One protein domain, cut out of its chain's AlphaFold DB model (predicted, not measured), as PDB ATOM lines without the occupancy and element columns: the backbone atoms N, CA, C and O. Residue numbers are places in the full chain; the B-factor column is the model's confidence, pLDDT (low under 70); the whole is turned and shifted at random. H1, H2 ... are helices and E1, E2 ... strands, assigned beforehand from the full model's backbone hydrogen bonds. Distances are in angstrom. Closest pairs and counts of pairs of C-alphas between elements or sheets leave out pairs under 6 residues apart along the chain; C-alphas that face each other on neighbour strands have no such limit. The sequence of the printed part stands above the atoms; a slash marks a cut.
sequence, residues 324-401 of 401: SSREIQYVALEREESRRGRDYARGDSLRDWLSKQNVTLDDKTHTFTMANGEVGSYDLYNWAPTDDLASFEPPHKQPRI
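This is residues 324 to 401 of the 401 residues of a protein of Alexandrium andersonii (UniProt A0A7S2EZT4). A small sheet of three short strands, E1, E2 and E3, has helix H1 over one face, and H2 folds back beside H1 as the second half of a helical hairpin. A long stretch with no named element, residues 378 to 401, follows the sheet, and its residues 395 to 401 stick out. The printed part has 78 residues with two named helices and three named strands, in the order H1 H2 E1 E2 E3; the sheet, E1 - E2 - E3, is antiparallel. The class is mixed, helices and strands, with 38 residues in named elements, under half; the whole is compact, with a radius of gyration of the C-alphas of 12.8 A and spans of 37 by 31 by 23 A.

Look for the strands E1 at residues 360 to 362, E2 at 367 to 369 and E3 at 375 to 377, which ends at C-alpha 377, (3.332, -27.558, 34.484). Find C-alpha 325 at (8.178, -19.106, 33.311); from there H1 runs 22.5 A to residue 340. H2, residues 344 to 356, measures 18.2 A.

The strands form a meander, each the antiparallel neighbour of the one before: find N 360 and O 369 at 2.9 A between E1 and E2, and N 368 and O 376 at 2.8 A between E2 and E3. H1 is on one face, making two layers, at a height over the sheet of 8.3 A; it lies over E3 and, only just, E2, with 3 C-alphas falling on E2. The closest C-alphas of H1 and E3 are those of Gln 329 and Gly 376, 6.8 A apart. H2 only grazes the sheet, with residues 351 to 355. H1 and H2 touch, closest at the C-alphas of Arg 335 and Gly 347, 4.8 A, at a shallow tilt of 23 degrees, opposite ways. In both helices every O i to N i+4 pair is within hydrogen-bond range.

The C-alphas farthest apart, of Ala 345 and Ile 401, are 39.7 A apart. The printed part has no cut, and the four links are tight. In this model pLDDT is under 70 at residues 388 to 401, and residue 401 is the chain's last.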
ATOM      1  N   SER A 324      12.073 -16.178  32.562       95.38
ATOM      2  CA  SER A 324      10.621 -16.292  32.438       95.38
ATOM      3  C   SER A 324      10.140 -17.690  32.836       95.38
ATOM      4  O   SER A 324      10.914 -18.651  32.929       95.38
ATOM      5  N   SER A 325       8.828 -17.822  33.039       95.50
ATOM      6  CA  SER A 325       8.178 -19.106  33.311       95.50
ATOM      7  C   SER A 325       8.471 -20.156  32.236       95.50
ATOM      8  O   SER A 325       8.618 -21.333  32.568       95.50
ATOM      9  N   ARG A 326       8.653 -19.738  30.976       95.56
ATOM     10  CA  ARG A 326       8.990 -20.620  29.855       95.56
ATOM     11  C   ARG A 326      10.371 -21.248  30.017       95.56
ATOM     12  O   ARG A 326      10.506 -22.461  29.864       95.56
ATOM     13  N   GLU A 327      11.399 -20.465  30.356       96.88
ATOM     14  CA  GLU A 327      12.736 -21.028  30.590       96.88
ATOM     15  C   GLU A 327      12.718 -22.015  31.761       96.88
ATOM     16  O   GLU A 327      13.302 -23.097  31.666       96.88
ATOM     17  N   ILE A 328      12.013 -21.671  32.845       97.56
ATOM     18  CA  ILE A 328      11.857 -22.549  34.010       97.56
ATOM     19  C   ILE A 328      11.139 -23.848  33.625       97.56
ATOM     20  O   ILE A 328      11.583 -24.931  34.017       97.56
ATOM     21  N   GLN A 329      10.082 -23.758  32.817       97.12
ATOM     22  CA  GLN A 329       9.340 -24.912  32.322       97.12
ATOM     23  C   GLN A 329      10.240 -25.854  31.513       97.12
ATOM     24  O   GLN A 329      10.231 -27.060  31.758       97.12
ATOM     25  N   TYR A 330      11.058 -25.334  30.594       97.12
ATOM     26  CA  TYR A 330      11.957 -26.167  29.790       97.12
ATOM     27  C   TYR A 330      13.041 -26.859  30.617       97.12
ATOM     28  O   TYR A 330      13.316 -28.037  30.388       97.12
ATOM     29  N   VAL A 331      13.605 -26.189  31.624       97.81
ATOM     30  CA  VAL A 331      14.559 -26.827  32.548       97.81
ATOM     31  C   VAL A 331      13.871 -27.909  33.394       97.81
ATOM     32  O   VAL A 331      14.449 -28.971  33.642       97.81
ATOM     33  N   ALA A 332      12.622 -27.685  33.814       97.75
ATOM     34  CA  ALA A 332      11.836 -28.688  34.530       97.75
ATOM     35  C   ALA A 332      11.484 -29.904  33.645       97.75
ATOM     36  O   ALA A 332      11.552 -31.041  34.117       97.75
ATOM     37  N   LEU A 333      11.194 -29.688  32.359       96.75
ATOM     38  CA  LEU A 333      10.979 -30.753  31.372       96.75
ATOM     39  C   LEU A 333      12.268 -31.549  31.104       96.75
ATOM     40  O   LEU A 333      12.230 -32.779  31.106       96.75
ATOM     41  N   GLU A 334      13.427 -30.887  30.987       97.38
ATOM     42  CA  GLU A 334      14.740 -31.554  30.885       97.38
ATOM     43  C   GLU A 334      15.017 -32.452  32.104       97.38
ATOM     44  O   GLU A 334      15.568 -33.556  31.993       97.38
ATOM     45  N   ARG A 335      14.605 -32.004  33.293       97.44
ATOM     46  CA  ARG A 335      14.726 -32.795  34.520       97.44
ATOM     47  C   ARG A 335      13.846 -34.035  34.471       97.44
ATOM     48  O   ARG A 335      14.301 -35.112  34.862       97.44
ATOM     49  N   GLU A 336      12.607 -33.895  34.021       96.88
ATOM     50  CA  GLU A 336      11.686 -35.021  33.913       96.88
ATOM     51  C   GLU A 336      12.172 -36.044  32.870       96.88
ATOM     52  O   GLU A 336      12.156 -37.246  33.145       96.88
ATOM     53  N   GLU A 337      12.730 -35.596  31.738       94.62
ATOM     54  CA  GLU A 337      13.423 -36.476  30.782       94.62
ATOM     55  C   GLU A 337      14.590 -37.224  31.445       94.62
ATOM     56  O   GLU A 337      14.701 -38.445  31.311       94.62
ATOM     57  N   SER A 338      15.426 -36.521  32.216       95.75
ATOM     58  CA  SER A 338      16.575 -37.117  32.916       95.75
ATOM     59  C   SER A 338      16.133 -38.196  33.912       95.75
ATOM     60  O   SER A 338      16.707 -39.285  33.950       95.75
ATOM     61  N   ARG A 339      15.056 -37.948  34.671       95.75
ATOM     62  CA  ARG A 339      14.478 -38.932  35.604       95.75
ATOM     63  C   ARG A 339      13.950 -40.167  34.881       95.75
ATOM     64  O   ARG A 339      14.217 -41.282  35.335       95.75
ATOM     65  N   ARG A 340      13.241 -39.993  33.760       93.62
ATOM     66  CA  ARG A 340      12.753 -41.108  32.928       93.62
ATOM     67  C   ARG A 340      13.904 -41.909  32.322       93.62
ATOM     68  O   ARG A 340      13.863 -43.137  32.327       93.62
ATOM     69  N   GLY A 341      14.957 -41.219  31.888       93.75
ATOM     70  CA  GLY A 341      16.206 -41.805  31.401       93.75
ATOM     71  C   GLY A 341      17.095 -42.421  32.486       93.75
ATOM     72  O   GLY A 341      18.139 -42.975  32.155       93.75
ATOM     73  N   ARG A 342      16.693 -42.358  33.767       96.12
ATOM     74  CA  ARG A 342      17.466 -42.808  34.942       96.12
ATOM     75  C   ARG A 342      18.811 -42.091  35.126       96.12
ATOM     76  O   ARG A 342      19.679 -42.588  35.840       96.12
ATOM     77  N   ASP A 343      18.973 -40.906  34.542       95.88
ATOM     78  CA  ASP A 343      20.098 -40.005  34.805       95.88
ATOM     79  C   ASP A 343      19.770 -39.117  36.013       95.88
ATOM     80  O   ASP A 343      19.456 -37.926  35.911       95.88
ATOM     81  N   TYR A 344      19.772 -39.738  37.194       95.88
ATOM     82  CA  TYR A 344      19.418 -39.056  38.438       95.88
ATOM     83  C   TYR A 344      20.427 -37.966  38.807       95.88
ATOM     84  O   TYR A 344      20.026 -36.936  39.338       95.88
ATOM     85  N   ALA A 345      21.705 -38.139  38.453       97.31
ATOM     86  CA  ALA A 345      22.738 -37.136  38.700       97.31
ATOM     87  C   ALA A 345      22.445 -35.832  37.942       97.31
ATOM     88  O   ALA A 345      22.478 -34.747  38.529       97.31
ATOM     89  N   ARG A 346      22.085 -35.923  36.651       96.81
ATOM     90  CA  ARG A 346      21.639 -34.751  35.891       96.81
ATOM     91  C   ARG A 346      20.341 -34.186  36.466       96.81
ATOM     92  O   ARG A 346      20.261 -32.977  36.677       96.81
ATOM     93  N   GLY A 347      19.366 -35.043  36.774       97.25
ATOM     94  CA  GLY A 347      18.087 -34.640  37.366       97.25
ATOM     95  C   GLY A 347      18.226 -33.850  38.676       97.25
ATOM     96  O   GLY A 347      17.532 -32.847  38.861       97.25
ATOM     97  N   ASP A 348      19.144 -34.254  39.553       97.75
ATOM     98  CA  ASP A 348      19.437 -33.553  40.806       97.75
ATOM     99  C   ASP A 348      20.147 -32.221  40.549       97.75
ATOM    100  O   ASP A 348      19.744 -31.202  41.102       97.75
ATOM    101  N   SER A 349      21.103 -32.168  39.613       97.75
ATOM    102  CA  SER A 349      21.748 -30.899  39.239       97.75
ATOM    103  C   SER A 349      20.761 -29.863  38.674       97.75
ATOM    104  O   SER A 349      20.900 -28.662  38.924       97.75
ATOM    105  N   LEU A 350      19.737 -30.325  37.944       98.06
ATOM    106  CA  LEU A 350      18.654 -29.492  37.421       98.06
ATOM    107  C   LEU A 350      17.739 -29.013  38.555       98.06
ATOM    108  O   LEU A 350      17.388 -27.834  38.597       98.06
ATOM    109  N   ARG A 351      17.403 -29.893  39.510       98.25
ATOM    110  CA  ARG A 351      16.639 -29.535  40.716       98.25
ATOM    111  C   ARG A 351      17.373 -28.474  41.538       98.25
ATOM    112  O   ARG A 351      16.766 -27.466  41.876       98.25
ATOM    113  N   ASP A 352      18.665 -28.660  41.800       98.25
ATOM    114  CA  ASP A 352      19.480 -27.712  42.566       98.25
ATOM    115  C   ASP A 352      19.551 -26.344  41.887       98.25
ATOM    116  O   ASP A 352      19.495 -25.306  42.548       98.25
ATOM    117  N   TRP A 353      19.674 -26.324  40.555       97.88
ATOM    118  CA  TRP A 353      19.648 -25.076  39.802       97.88
ATOM    119  C   TRP A 353      18.286 -24.380  39.911       97.88
ATOM    120  O   TRP A 353      18.255 -23.185  40.197       97.88
ATOM    121  N   LEU A 354      17.178 -25.115  39.773       97.94
ATOM    122  CA  LEU A 354      15.821 -24.580  39.934       97.94
ATOM    123  C   LEU A 354      15.591 -24.036  41.354       97.94
ATOM    124  O   LEU A 354      15.079 -22.929  41.517       97.94
ATOM    125  N   SER A 355      16.051 -24.746  42.386       97.69
ATOM    126  CA  SER A 355      15.976 -24.277  43.775       97.69
ATOM    127  C   SER A 355      16.790 -23.002  44.008       97.69
ATOM    128  O   SER A 355      16.326 -22.113  44.717       97.69
ATOM    129  N   LYS A 356      17.959 -22.848  43.368       97.56
ATOM    130  CA  LYS A 356      18.738 -21.594  43.407       97.56
ATOM    131  C   LYS A 356      18.003 -20.413  42.770       97.56
ATOM    132  O   LYS A 356      18.238 -19.283  43.183       97.56
ATOM    133  N   GLN A 357      17.110 -20.664  41.811       97.25
ATOM    134  CA  GLN A 357      16.225 -19.646  41.230       97.25
ATOM    135  C   GLN A 357      14.946 -19.416  42.057       97.25
ATOM    136  O   GLN A 357      14.024 -18.753  41.588       97.25
ATOM    137  N   ASN A 358      14.868 -19.947  43.285       97.62
ATOM    138  CA  ASN A 358      13.684 -19.905  44.148       97.62
ATOM    139  C   ASN A 358      12.437 -20.557  43.513       97.62
ATOM    140  O   ASN A 358      11.310 -20.131  43.766       97.62
ATOM    141  N   VAL A 359      12.629 -21.594  42.691       98.06
ATOM    142  CA  VAL A 359      11.537 -22.391  42.118       98.06
ATOM    143  C   VAL A 359      11.270 -23.608  42.997       98.06
ATOM    144  O   VAL A 359      12.172 -24.393  43.300       98.06
ATOM    145  N   THR A 360      10.008 -23.788  43.380       98.00
ATOM    146  CA  THR A 360       9.528 -24.975  44.093       98.00
ATOM    147  C   THR A 360       8.922 -25.958  43.096       98.00
ATOM    148  O   THR A 360       8.100 -25.570  42.271       98.00
ATOM    149  N   LEU A 361       9.312 -27.232  43.167       97.81
ATOM    150  CA  LEU A 361       8.789 -28.300  42.311       97.81
ATOM    151  C   LEU A 361       7.865 -29.222  43.111       97.81
ATOM    152  O   LEU A 361       8.258 -29.716  44.166       97.81
ATOM    153  N   ASP A 362       6.682 -29.515  42.573       97.62
ATOM    154  CA  ASP A 362       5.814 -30.599  43.036       97.62
ATOM    155  C   ASP A 362       5.879 -31.757  42.033       97.62
ATOM    156  O   ASP A 362       5.259 -31.731  40.969       97.62
ATOM    157  N   ASP A 363       6.688 -32.765  42.374       96.75
ATOM    158  CA  ASP A 363       6.913 -33.963  41.556       96.75
ATOM    159  C   ASP A 363       5.653 -34.836  41.420       96.75
ATOM    160  O   ASP A 363       5.594 -35.667  40.519       96.75
ATOM    161  N   LYS A 364       4.661 -34.696  42.312       95.25
ATOM    162  CA  LYS A 364       3.444 -35.518  42.290       95.25
ATOM    163  C   LYS A 364       2.429 -34.996  41.280       95.25
ATOM    164  O   LYS A 364       1.723 -35.789  40.664       95.25
ATOM    165  N   THR A 365       2.328 -33.679  41.152       95.38
ATOM    166  CA  THR A 365       1.405 -33.012  40.224       95.38
ATOM    167  C   THR A 365       2.086 -32.559  38.937       95.38
ATOM    168  O   THR A 365       1.405 -32.039  38.062       95.38
ATOM    169  N   HIS A 366       3.405 -32.741  38.812       96.44
ATOM    170  CA  HIS A 366       4.207 -32.221  37.702       96.44
ATOM    171  C   HIS A 366       4.009 -30.709  37.502       96.44
ATOM    172  O   HIS A 366       3.841 -30.223  36.382       96.44
ATOM    173  N   THR A 367       4.007 -29.955  38.605       96.88
ATOM    174  CA  THR A 367       3.849 -28.491  38.600       96.88
ATOM    175  C   THR A 367       4.988 -27.795  39.320       96.88
ATOM    176  O   THR A 367       5.551 -28.337  40.272       96.88
ATOM    177  N   PHE A 368       5.321 -26.582  38.895       97.44
ATOM    178  CA  PHE A 368       6.313 -25.732  39.541       97.44
ATOM    179  C   PHE A 368       5.693 -24.410  39.987       97.44
ATOM    180  O   PHE A 368       4.711 -23.956  39.405       97.44
ATOM    181  N   THR A 369       6.271 -23.790  41.012       97.38
ATOM    182  CA  THR A 369       5.877 -22.471  41.517       97.38
ATOM    183  C   THR A 369       7.113 -21.590  41.641       97.38
ATOM    184  O   THR A 369       8.082 -21.968  42.302       97.38
ATOM    185  N   MET A 370       7.089 -20.435  40.983       97.25
ATOM    186  CA  MET A 370       8.160 -19.437  40.995       97.25
ATOM    187  C   MET A 370       8.006 -18.466  42.175       97.25
ATOM    188  O   MET A 370       6.946 -18.372  42.795       97.25
ATOM    189  N   ALA A 371       9.057 -17.700  42.480       96.00
ATOM    190  CA  ALA A 371       9.050 -16.729  43.581       96.00
ATOM    191  C   ALA A 371       8.040 -15.579  43.404       96.00
ATOM    192  O   ALA A 371       7.582 -15.006  44.390       96.00
ATOM    193  N   ASN A 372       7.677 -15.250  42.161       93.31
ATOM    194  CA  ASN A 372       6.635 -14.271  41.830       93.31
ATOM    195  C   ASN A 372       5.202 -14.832  41.999       93.31
ATOM    196  O   ASN A 372       4.241 -14.098  41.793       93.31
ATOM    197  N   GLY A 373       5.055 -16.108  42.375       95.50
ATOM    198  CA  GLY A 373       3.769 -16.793  42.520       95.50
ATOM    199  C   GLY A 373       3.234 -17.417  41.231       95.50
ATOM    200  O   GLY A 373       2.202 -18.084  41.284       95.50
ATOM    201  N   GLU A 374       3.917 -17.251  40.094       94.94
ATOM    202  CA  GLU A 374       3.537 -17.921  38.851       94.94
ATOM    203  C   GLU A 374       3.671 -19.437  38.998       94.94
ATOM    204  O   GLU A 374       4.618 -19.956  39.600       94.94
ATOM    205  N   VAL A 375       2.695 -20.150  38.442       94.69
ATOM    206  CA  VAL A 375       2.624 -21.609  38.463       94.69
ATOM    207  C   VAL A 375       2.648 -22.109  37.026       94.69
ATOM    208  O   VAL A 375       1.966 -21.558  36.168       94.69
ATOM    209  N   GLY A 376       3.403 -23.173  36.771       94.25
ATOM    210  CA  GLY A 376       3.409 -23.857  35.480       94.25
ATOM    211  C   GLY A 376       3.436 -25.373  35.636       94.25
ATOM    212  O   GLY A 376       3.608 -25.896  36.738       94.25
ATOM    213  N   SER A 377       3.259 -26.093  34.528       95.00
ATOM    214  CA  SER A 377       3.332 -27.558  34.484       95.00
ATOM    215  C   SER A 377       4.516 -28.030  33.645       95.00
ATOM    216  O   SER A 377       4.851 -27.414  32.636       95.00
ATOM    217  N   TYR A 378       5.141 -29.129  34.061       95.69
ATOM    218  CA  TYR A 378       6.199 -29.833  33.332       95.69
ATOM    219  C   TYR A 378       5.813 -31.292  33.044       95.69
ATOM    220  O   TYR A 378       6.665 -32.180  33.005       95.69
ATOM    221  N   ASP A 379       4.520 -31.561  32.855       94.69
ATOM    222  CA  ASP A 379       4.058 -32.879  32.427       94.69
ATOM    223  C   ASP A 379       4.413 -33.124  30.954       94.69
ATOM    224  O   ASP A 379       3.824 -32.530  30.057       94.69
ATOM    225  N   LEU A 380       5.344 -34.044  30.690       90.31
ATOM    226  CA  LEU A 380       5.783 -34.395  29.335       90.31
ATOM    227  C   LEU A 380       4.652 -34.852  28.397       90.31
ATOM    228  O   LEU A 380       4.842 -34.801  27.183       90.31
ATOM    229  N   TYR A 381       3.511 -35.313  28.917       86.81
ATOM    230  CA  TYR A 381       2.383 -35.745  28.083       86.81
ATOM    231  C   TYR A 381       1.398 -34.623  27.758       86.81
ATOM    232  O   TYR A 381       0.684 -34.716  26.765       86.81
ATOM    233  N   ASN A 382       1.356 -33.577  28.581       86.31
ATOM    234  CA  ASN A 382       0.389 -32.490  28.472       86.31
ATOM    235  C   ASN A 382       1.068 -31.125  28.647       86.31
ATOM    236  O   ASN A 382       0.565 -30.246  29.348       86.31
ATOM    237  N   TRP A 383       2.252 -30.960  28.058       86.81
ATOM    238  CA  TRP A 383       2.963 -29.691  28.116       86.81
ATOM    239  C   TRP A 383       2.584 -28.808  26.925       86.81
ATOM    240  O   TRP A 383       2.519 -29.252  25.779       86.81
ATOM    241  N   ALA A 384       2.399 -27.528  27.217       84.88
ATOM    242  CA  ALA A 384       2.388 -26.439  26.255       84.88
ATOM    243  C   ALA A 384       3.303 -25.331  26.801       84.88
ATOM    244  O   ALA A 384       3.369 -25.183  28.029       84.88
ATOM    245  N   PRO A 385       4.022 -24.578  25.946       85.25
ATOM    246  CA  PRO A 385       4.803 -23.427  26.389       85.25
ATOM    247  C   PRO A 385       3.935 -22.459  27.201       85.25
ATOM    248  O   PRO A 385       2.838 -22.102  26.774       85.25
ATOM    249  N   THR A 386       4.417 -22.013  28.360       79.38
ATOM    250  CA  THR A 386       3.647 -21.139  29.265       79.38
ATOM    251  C   THR A 386       3.228 -19.799  28.658       79.38
ATOM    252  O   THR A 386       2.233 -19.233  29.104       79.38
ATOM    253  N   ASP A 387       3.900 -19.303  27.617       71.12
ATOM    254  CA  ASP A 387       3.521 -18.041  26.958       71.12
ATOM    255  C   ASP A 387       2.156 -18.115  26.253       71.12
ATOM    256  O   ASP A 387       1.515 -17.084  26.065       71.12
ATOM    257  N   ASP A 388       1.682 -19.318  25.908       56.06
ATOM    258  CA  ASP A 388       0.357 -19.526  25.306       56.06
ATOM    259  C   ASP A 388      -0.762 -19.639  26.363       56.06
ATOM    260  O   ASP A 388      -1.939 -19.767  26.026       56.06
ATOM    261  N   LEU A 389      -0.419 -19.584  27.657       47.84
ATOM    262  CA  LEU A 389      -1.303 -19.923  28.777       47.84
ATOM    263  C   LEU A 389      -1.744 -18.722  29.624       47.84
ATOM    264  O   LEU A 389      -2.018 -18.879  30.815       47.84
ATOM    265  N   ALA A 390      -1.959 -17.551  29.017       48.06
ATOM    266  CA  ALA A 390      -2.659 -16.433  29.674       48.06
ATOM    267  C   ALA A 390      -4.087 -16.786  30.187       48.06
ATOM    268  O   ALA A 390      -4.789 -15.925  30.713       48.06
ATOM    269  N   SER A 391      -4.524 -18.045  30.058       47.50
ATOM    270  CA  SER A 391      -5.821 -18.579  30.472       47.50
ATOM    271  C   SER A 391      -5.771 -19.863  31.321       47.50
ATOM    272  O   SER A 391      -6.817 -20.493  31.483       47.50
ATOM    273  N   PHE A 392      -4.620 -20.311  31.847       46.72
ATOM    274  CA  PHE A 392      -4.598 -21.531  32.675       46.72
ATOM    275  C   PHE A 392      -5.050 -21.233  34.113       46.72
ATOM    276  O   PHE A 392      -4.260 -20.851  34.976       46.72
ATOM    277  N   GLU A 393      -6.350 -21.394  34.368       44.47
ATOM    278  CA  GLU A 393      -6.914 -21.383  35.717       44.47
ATOM    279  C   GLU A 393      -6.374 -22.611  36.482       44.47
ATOM    280  O   GLU A 393      -6.521 -23.741  36.003       44.47
ATOM    281  N   PRO A 394      -5.701 -22.443  37.638       50.09
ATOM    282  CA  PRO A 394      -5.153 -23.575  38.374       50.09
ATOM    283  C   PRO A 394      -6.286 -24.537  38.758       50.09
ATOM    284  O   PRO A 394      -7.356 -24.078  39.164       50.09
ATOM    285  N   PRO A 395      -6.077 -25.867  38.686       47.66
ATOM    286  CA  PRO A 395      -7.103 -26.822  39.067       47.66
ATOM    287  C   PRO A 395      -7.505 -26.554  40.518       47.66
ATOM    288  O   PRO A 395      -6.689 -26.689  41.437       47.66
ATOM    289  N   HIS A 396      -8.760 -26.138  40.715       47.31
ATOM    290  CA  HIS A 396      -9.333 -25.909  42.034       47.31
ATOM    291  C   HIS A 396      -9.053 -27.140  42.899       47.31
ATOM    292  O   HIS A 396      -9.561 -28.232  42.633       47.31
ATOM    293  N   LYS A 397      -8.223 -26.969  43.938       45.00
ATOM    294  CA  LYS A 397      -8.030 -27.983  44.976       45.00
ATOM    295  C   LYS A 397      -9.409 -28.288  45.550       45.00
ATOM    296  O   LYS A 397      -9.950 -27.471  46.293       45.00
ATOM    297  N   GLN A 398      -9.988 -29.430  45.177       38.47
ATOM    298  CA  GLN A 398     -11.233 -29.880  45.786       38.47
ATOM    299  C   GLN A 398     -11.001 -29.963  47.300       38.47
ATOM    300  O   GLN A 398      -9.988 -30.541  47.722       38.47
ATOM    301  N   PRO A 399     -11.869 -29.348  48.124       44.03
ATOM    302  CA  PRO A 399     -11.734 -29.438  49.565       44.03
ATOM    303  C   PRO A 399     -11.784 -30.916  49.951       44.03
ATOM    304  O   PRO A 399     -12.700 -31.639  49.559       44.03
ATOM    305  N   ARG A 400     -10.768 -31.378  50.685       43.28
ATOM    306  CA  ARG A 400     -10.832 -32.685  51.341       43.28
ATOM    307  C   ARG A 400     -11.968 -32.616  52.359       43.28
ATOM    308  O   ARG A 400     -11.869 -31.821  53.294       43.28
ATOM    309  N   ILE A 401     -13.027 -33.388  52.119       53.25
ATOM    310  CA  ILE A 401     -14.106 -33.652  53.081       53.25
ATOM    311  C   ILE A 401     -13.604 -34.665  54.104       53.25
ATOM    312  O   ILE A 401     -12.939 -35.637  53.670       53.25
TER     313      ILE A 401